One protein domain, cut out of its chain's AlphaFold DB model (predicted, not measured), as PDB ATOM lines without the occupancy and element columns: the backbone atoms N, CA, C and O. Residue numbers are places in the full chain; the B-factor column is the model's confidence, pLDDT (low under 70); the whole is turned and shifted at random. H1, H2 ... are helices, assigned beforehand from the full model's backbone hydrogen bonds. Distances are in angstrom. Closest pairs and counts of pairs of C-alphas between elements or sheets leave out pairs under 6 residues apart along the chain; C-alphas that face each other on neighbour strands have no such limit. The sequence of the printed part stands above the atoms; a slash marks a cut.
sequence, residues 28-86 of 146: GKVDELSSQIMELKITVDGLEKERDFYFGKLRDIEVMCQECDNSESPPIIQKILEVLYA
ATOM      1  N   GLY A  28     233.621 229.516 248.326       69.00
ATOM      2  CA  GLY A  28     234.491 230.150 249.307       69.00
ATOM      3  C   GLY A  28     235.844 230.603 248.758       69.00
ATOM      4  O   GLY A  28     236.341 231.632 249.205       69.00
ATOM      5  N   LYS A  29     236.438 229.917 247.764       78.25
ATOM      6  CA  LYS A  29     237.728 230.361 247.202       78.25
ATOM      7  C   LYS A  29     237.568 231.552 246.263       78.25
ATOM      8  O   LYS A  29     238.431 232.428 246.231       78.25
ATOM      9  N   VAL A  30     236.470 231.589 245.511       81.25
ATOM     10  CA  VAL A  30     236.129 232.731 244.653       81.25
ATOM     11  C   VAL A  30     235.817 233.953 245.514       81.25
ATOM     12  O   VAL A  30     236.305 235.042 245.210       81.25
ATOM     13  N   ASP A  31     235.092 233.769 246.616       84.38
ATOM     14  CA  ASP A  31     234.764 234.841 247.556       84.38
ATOM     15  C   ASP A  31     236.014 235.370 248.285       84.38
ATOM     16  O   ASP A  31     236.220 236.582 248.363       84.38
ATOM     17  N   GLU A  32     236.908 234.482 248.735       85.31
ATOM     18  CA  GLU A  32     238.176 234.855 249.381       85.31
ATOM     19  C   GLU A  32     239.088 235.652 248.435       85.31
ATOM     20  O   GLU A  32     239.588 236.720 248.796       85.31
ATOM     21  N   LEU A  33     239.279 235.171 247.202       87.06
ATOM     22  CA  LEU A  33     240.076 235.876 246.193       87.06
ATOM     23  C   LEU A  33     239.438 237.218 245.808       87.06
ATOM     24  O   LEU A  33     240.150 238.203 245.617       87.06
ATOM     25  N   SER A  34     238.107 237.282 245.740       89.06
ATOM     26  CA  SER A  34     237.383 238.532 245.484       89.06
ATOM     27  C   SER A  34     237.583 239.542 246.616       89.06
ATOM     28  O   SER A  34     237.779 240.729 246.346       89.06
ATOM     29  N   SER A  35     237.610 239.081 247.870       92.00
ATOM     30  CA  SER A  35     237.904 239.931 249.027       92.00
ATOM     31  C   SER A  35     239.338 240.462 249.001       92.00
ATOM     32  O   SER A  35     239.543 241.649 249.239       92.00
ATOM     33  N   GLN A  36     240.323 239.626 248.654       92.38
ATOM     34  CA  GLN A  36     241.720 240.064 248.526       92.38
ATOM     35  C   GLN A  36     241.889 241.099 247.407       92.38
ATOM     36  O   GLN A  36     242.600 242.087 247.569       92.38
ATOM     37  N   ILE A  37     241.204 240.913 246.273       90.94
ATOM     38  CA  ILE A  37     241.202 241.897 245.181       90.94
ATOM     39  C   ILE A  37     240.580 243.218 245.642       90.94
ATOM     40  O   ILE A  37     241.072 244.282 245.272       90.94
ATOM     41  N   MET A  38     239.500 243.169 246.422       93.88
ATOM     42  CA  MET A  38     238.860 244.370 246.959       93.88
ATOM     43  C   MET A  38     239.780 245.113 247.934       93.88
ATOM     44  O   MET A  38     239.929 246.325 247.811       93.88
ATOM     45  N   GLU A  39     240.428 244.398 248.851       93.75
ATOM     46  CA  GLU A  39     241.389 244.976 249.794       93.75
ATOM     47  C   GLU A  39     242.562 245.632 249.062       93.75
ATOM     48  O   GLU A  39     242.849 246.804 249.291       93.75
ATOM     49  N   LEU A  40     243.167 244.926 248.100       93.00
ATOM     50  CA  LEU A  40     244.260 245.468 247.292       93.00
ATOM     51  C   LEU A  40     243.843 246.717 246.514       93.00
ATOM     52  O   LEU A  40     244.624 247.659 246.429       93.00
ATOM     53  N   LYS A  41     242.619 246.755 245.971       93.12
ATOM     54  CA  LYS A  41     242.084 247.957 245.312       93.12
ATOM     55  C   LYS A  41     241.988 249.130 246.282       93.12
ATOM     56  O   LYS A  41     242.463 250.206 245.957       93.12
ATOM     57  N   ILE A  42     241.450 248.911 247.482       95.50
ATOM     58  CA  ILE A  42     241.366 249.954 248.515       95.50
ATOM     59  C   ILE A  42     242.764 250.449 248.901       95.50
ATOM     60  O   ILE A  42     242.973 251.654 249.034       95.50
ATOM     61  N   THR A  43     243.728 249.541 249.068       93.38
ATOM     62  CA  THR A  43     245.115 249.907 249.374       93.38
ATOM     63  C   THR A  43     245.736 250.732 248.253       93.38
ATOM     64  O   THR A  43     246.346 251.758 248.540       93.38
ATOM     65  N   VAL A  44     245.566 250.328 246.991       94.81
ATOM     66  CA  VAL A  44     246.070 251.086 245.836       94.81
ATOM     67  C   VAL A  44     245.423 252.466 245.775       94.81
ATOM     68  O   VAL A  44     246.151 253.450 245.726       94.81
ATOM     69  N   ASP A  45     244.098 252.561 245.888       94.44
ATOM     70  CA  ASP A  45     243.383 253.844 245.895       94.44
ATOM     71  C   ASP A  45     243.857 254.760 247.043       94.44
ATOM     72  O   ASP A  45     243.894 255.984 246.907       94.44
ATOM     73  N   GLY A  46     244.203 254.181 248.198       95.25
ATOM     74  CA  GLY A  46     244.801 254.899 249.323       95.25
ATOM     75  C   GLY A  46     246.197 255.431 248.994       95.25
ATOM     76  O   GLY A  46     246.450 256.625 249.152       95.25
ATOM     77  N   LEU A  47     247.072 254.569 248.473       92.62
ATOM     78  CA  LEU A  47     248.440 254.922 248.087       92.62
ATOM     79  C   LEU A  47     248.481 255.947 246.947       92.62
ATOM     80  O   LEU A  47     249.348 256.816 246.941       92.62
ATOM     81  N   GLU A  48     247.548 255.888 245.996       96.62
ATOM     82  CA  GLU A  48     247.434 256.882 244.926       96.62
ATOM     83  C   GLU A  48     247.076 258.261 245.481       96.62
ATOM     84  O   GLU A  48     247.696 259.251 245.099       96.62
ATOM     85  N   LYS A  49     246.149 258.334 246.446       96.31
ATOM     86  CA  LYS A  49     245.820 259.595 247.126       96.31
ATOM     87  C   LYS A  49     247.001 260.145 247.917       96.31
ATOM     88  O   LYS A  49     247.219 261.353 247.903       96.31
ATOM     89  N   GLU A  50     247.753 259.286 248.600       96.50
ATOM     90  CA  GLU A  50     248.956 259.697 249.329       96.50
ATOM     91  C   GLU A  50     250.044 260.192 248.370       96.50
ATOM     92  O   GLU A  50     250.583 261.281 248.571       96.50
ATOM     93  N   ARG A  51     250.309 259.461 247.281       96.31
ATOM     94  CA  ARG A  51     251.228 259.881 246.212       96.31
ATOM     95  C   ARG A  51     250.845 261.255 245.668       96.31
ATOM     96  O   ARG A  51     251.701 262.134 245.590       96.31
ATOM     97  N   ASP A  52     249.578 261.446 245.319       91.88
ATOM     98  CA  ASP A  52     249.090 262.698 244.740       91.88
ATOM     99  C   ASP A  52     249.140 263.842 245.764       91.88
ATOM    100  O   ASP A  52     249.488 264.972 245.418       91.88
ATOM    101  N   PHE A  53     248.873 263.554 247.042       97.44
ATOM    102  CA  PHE A  53     249.012 264.522 248.129       97.44
ATOM    103  C   PHE A  53     250.462 264.992 248.290       97.44
ATOM    104  O   PHE A  53     250.711 266.200 248.324       97.44
ATOM    105  N   TYR A  54     251.424 264.066 248.358       97.19
ATOM    106  CA  TYR A  54     252.840 264.420 248.483       97.19
ATOM    107  C   TYR A  54     253.360 265.127 247.230       97.19
ATOM    108  O   TYR A  54     254.047 266.141 247.353       97.19
ATOM    109  N   PHE A  55     252.980 264.671 246.035       94.06
ATOM    110  CA  PHE A  55     253.362 265.323 244.783       94.06
ATOM    111  C   PHE A  55     252.812 266.752 244.686       94.06
ATOM    112  O   PHE A  55     253.554 267.675 244.353       94.06
ATOM    113  N   GLY A  56     251.544 266.962 245.057       97.12
ATOM    114  CA  GLY A  56     250.941 268.293 245.119       97.12
ATOM    115  C   GLY A  56     251.700 269.232 246.059       97.12
ATOM    116  O   GLY A  56     252.017 270.354 245.676       97.12
ATOM    117  N   LYS A  57     252.091 268.757 247.251       97.19
ATOM    118  CA  LYS A  57     252.904 269.548 248.194       97.19
ATOM    119  C   LYS A  57     254.267 269.928 247.625       97.19
ATOM    120  O   LYS A  57     254.687 271.068 247.796       97.19
ATOM    121  N   LEU A  58     254.954 268.997 246.964       96.38
ATOM    122  CA  LEU A  58     256.249 269.271 246.336       96.38
ATOM    123  C   LEU A  58     256.107 270.293 245.202       96.38
ATOM    124  O   LEU A  58     256.924 271.207 245.110       96.38
ATOM    125  N   ARG A  59     255.035 270.199 244.404       96.56
ATOM    126  CA  ARG A  59     254.735 271.167 243.344       96.56
ATOM    127  C   ARG A  59     254.429 272.560 243.895       96.56
ATOM    128  O   ARG A  59     254.945 273.537 243.361       96.56
ATOM    129  N   ASP A  60     253.636 272.660 244.960       96.56
ATOM    130  CA  ASP A  60     253.353 273.941 245.620       96.56
ATOM    131  C   ASP A  60     254.656 274.605 246.108       96.56
ATOM    132  O   ASP A  60     254.886 275.788 245.859       96.56
ATOM    133  N   ILE A  61     255.544 273.832 246.752       94.44
ATOM    134  CA  ILE A  61     256.854 274.314 247.226       94.44
ATOM    135  C   ILE A  61     257.735 274.775 246.056       94.44
ATOM    136  O   ILE A  61     258.382 275.818 246.154       94.44
ATOM    137  N   GLU A  62     257.766 274.023 244.955       93.50
ATOM    138  CA  GLU A  62     258.529 274.371 243.751       93.50
ATOM    139  C   GLU A  62     258.082 275.721 243.170       93.50
ATOM    140  O   GLU A  62     258.921 276.579 242.891       93.50
ATOM    141  N   VAL A  63     256.767 275.935 243.043       93.38
ATOM    142  CA  VAL A  63     256.194 277.201 242.557       93.38
ATOM    143  C   VAL A  63     256.602 278.357 243.469       93.38
ATOM    144  O   VAL A  63     257.103 279.370 242.980       93.38
ATOM    145  N   MET A  64     256.486 278.184 244.791       91.06
ATOM    146  CA  MET A  64     256.923 279.198 245.760       91.06
ATOM    147  C   MET A  64     258.415 279.538 245.620       91.06
ATOM    148  O   MET A  64     258.802 280.694 245.768       91.06
ATOM    149  N   CYS A  65     259.263 278.547 245.329       90.12
ATOM    150  CA  CYS A  65     260.697 278.763 245.133       90.12
ATOM    151  C   CYS A  65     260.998 279.523 243.830       90.12
ATOM    152  O   CYS A  65     261.841 280.419 243.836       90.12
ATOM    153  N   GLN A  66     260.297 279.204 242.737       87.88
ATOM    154  CA  GLN A  66     260.470 279.849 241.427       87.88
ATOM    155  C   GLN A  66     260.036 281.324 241.433       87.88
ATOM    156  O   GLN A  66     260.674 282.160 240.795       87.88
ATOM    157  N   GLU A  67     258.992 281.678 242.188       84.81
ATOM    158  CA  GLU A  67     258.541 283.072 242.330       84.81
ATOM    159  C   GLU A  67     259.601 283.977 242.993       84.81
ATOM    160  O   GLU A  67     259.689 285.171 242.686       84.81
ATOM    161  N   CYS A  68     260.449 283.409 243.858       77.25
ATOM    162  CA  CYS A  68     261.515 284.122 244.565       77.25
ATOM    163  C   CYS A  68     262.828 284.275 243.767       77.25
ATOM    164  O   CYS A  68     263.717 284.998 244.219       77.25
ATOM    165  N   ASP A  69     262.973 283.637 242.601       66.12
ATOM    166  CA  ASP A  69     264.264 283.499 241.897       66.12
ATOM    167  C   ASP A  69     264.651 284.695 241.000       66.12
ATOM    168  O   ASP A  69     265.602 284.650 240.226       66.12
ATOM    169  N   ASN A  70     263.920 285.808 241.100       65.25
ATOM    170  CA  ASN A  70     264.008 286.898 240.124       65.25
ATOM    171  C   ASN A  70     265.171 287.894 240.320       65.25
ATOM    172  O   ASN A  70     265.381 288.710 239.423       65.25
ATOM    173  N   SER A  71     265.946 287.847 241.417       58.94
ATOM    174  CA  SER A  71     267.184 288.662 241.534       58.94
ATOM    175  C   SER A  71     268.040 288.464 242.796       58.94
ATOM    176  O   SER A  71     269.185 288.910 242.803       58.94
ATOM    177  N   GLU A  72     267.527 287.851 243.869       68.94
ATOM    178  CA  GLU A  72     268.241 287.756 245.159       68.94
ATOM    179  C   GLU A  72     267.786 286.521 245.964       68.94
ATOM    180  O   GLU A  72     267.460 286.609 247.150       68.94
ATOM    181  N   SER A  73     267.676 285.356 245.311       69.19
ATOM    182  CA  SER A  73     267.190 284.143 245.974       69.19
ATOM    183  C   SER A  73     268.180 283.664 247.048       69.19
ATOM    184  O   SER A  73     269.374 283.483 246.789       69.19
ATOM    185  N   PRO A  74     267.722 283.455 248.296       81.19
ATOM    186  CA  PRO A  74     268.561 282.923 249.358       81.19
ATOM    187  C   PRO A  74     269.179 281.565 248.972       81.19
ATOM    188  O   PRO A  74     268.464 280.715 248.439       81.19
ATOM    189  N   PRO A  75     270.441 281.268 249.350       84.94
ATOM    190  CA  PRO A  75     271.102 279.989 249.045       84.94
ATOM    191  C   PRO A  75     270.346 278.731 249.504       84.94
ATOM    192  O   PRO A  75     270.627 277.625 249.047       84.94
ATOM    193  N   ILE A  76     269.400 278.875 250.436       88.00
ATOM    194  CA  ILE A  76     268.524 277.788 250.879       88.00
ATOM    195  C   ILE A  76     267.493 277.391 249.811       88.00
ATOM    196  O   ILE A  76     267.192 276.208 249.698       88.00
ATOM    197  N   ILE A  77     267.003 278.333 248.999       90.25
ATOM    198  CA  ILE A  77     266.048 278.052 247.915       90.25
ATOM    199  C   ILE A  77     266.705 277.149 246.868       90.25
ATOM    200  O   ILE A  77     266.123 276.141 246.480       90.25
ATOM    201  N   GLN A  78     267.959 277.437 246.510       88.44
ATOM    202  CA  GLN A  78     268.734 276.608 245.587       88.44
ATOM    203  C   GLN A  78     268.859 275.158 246.081       88.44
ATOM    204  O   GLN A  78     268.617 274.223 245.324       88.44
ATOM    205  N   LYS A  79     269.150 274.957 247.373       90.19
ATOM    206  CA  LYS A  79     269.221 273.614 247.977       90.19
ATOM    207  C   LYS A  79     267.873 272.892 247.987       90.19
ATOM    208  O   LYS A  79     267.834 271.674 247.856       90.19
ATOM    209  N   ILE A  80     266.771 273.620 248.171       91.69
ATOM    210  CA  ILE A  80     265.423 273.041 248.113       91.69
ATOM    211  C   ILE A  80     265.122 272.575 246.684       91.69
ATOM    212  O   ILE A  80     264.679 271.444 246.506       91.69
ATOM    213  N   LEU A  81     265.417 273.398 245.672       90.00
ATOM    214  CA  LEU A  81     265.249 273.028 244.263       90.00
ATOM    215  C   LEU A  81     266.131 271.835 243.868       90.00
ATOM    216  O   LEU A  81     265.662 270.947 243.167       90.00
ATOM    217  N   GLU A  82     267.370 271.758 244.362       89.75
ATOM    218  CA  GLU A  82     268.243 270.592 244.160       89.75
ATOM    219  C   GLU A  82     267.627 269.298 244.704       89.75
ATOM    220  O   GLU A  82     267.710 268.267 244.043       89.75
ATOM    221  N   VAL A  83     266.979 269.341 245.874       93.12
ATOM    222  CA  VAL A  83     266.255 268.184 246.427       93.12
ATOM    223  C   VAL A  83     265.001 267.869 245.605       93.12
ATOM    224  O   VAL A  83     264.717 266.699 245.372       93.12
ATOM    225  N   LEU A  84     264.258 268.881 245.150       91.88
ATOM    226  CA  LEU A  84     263.043 268.695 244.341       91.88
ATOM    227  C   LEU A  84     263.334 268.127 242.947       91.88
ATOM    228  O   LEU A  84     262.518 267.382 242.410       91.88
ATOM    229  N   TYR A  85     264.485 268.470 242.369       92.00
ATOM    230  CA  TYR A  85     264.939 267.973 241.068       92.00
ATOM    231  C   TYR A  85     265.894 266.782 241.177       92.00
ATOM    232  O   TYR A  85     266.377 266.289 240.155       92.00
ATOM    233  N   ALA A  86     266.179 266.313 242.393       90.25
ATOM    234  CA  ALA A  86     266.973 265.118 242.593       90.25
ATOM    235  C   ALA A  86     266.259 263.916 241.966       90.25
ATOM    236  O   ALA A  86     265.114 263.609 242.295       90.25
TER     237      ALA A  86
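AT A GLANCE: This is residues 28 to 86 of the 146 residues of a protein of Trichomalopsis sarcophagae (UniProt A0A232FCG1). One long helix, H1, makes the length of this domain, and after its last residue, Glu 67, a short link folds back so that a short helix, H2, packs on residues 58 to 65 of H1 as a lopsided helical hairpin. Residues 28 to 57 of H1 stick out alone as a long arm. The printed part has 59 residues with two named helices, H1 then H2, and no named strand; its class is all helix. It is extended, with a radius of gyration of the C-alphas of 20.1 A, and spans 67 by 17 by 11 A.

HOW THE PARTS SIT: Look first at H1, residues 28 to 67, then at H2, residues 75 to 84. They form a hairpin, opposite ways at a shallow tilt of 26 degrees. H1 touches H2 with residues 58 to 65 alone; the closest C-alphas, of Cys 65 and Ile 77, are 6.1 A apart. In H1 and H2 every O i to N i+4 pair is within hydrogen-bond range.

IN THESE COORDINATES: Find C-alpha 28 at (234.491, 230.150, 249.307); from there H1 runs 58.5 A to C-alpha 67 at (258.541, 283.072, 242.330). H2 runs 14.7 A, ending at C-alpha 84, (263.043, 268.695, 244.341).

THE WHOLE: The two C-alphas farthest apart, of Gly 28 and Ser 71, are 67.5 A apart. The printed part has no cut, and the link from H1 to H2 is short, 7 residues. Look for pLDDT under 70 at residue 28 and residues 69 to 73.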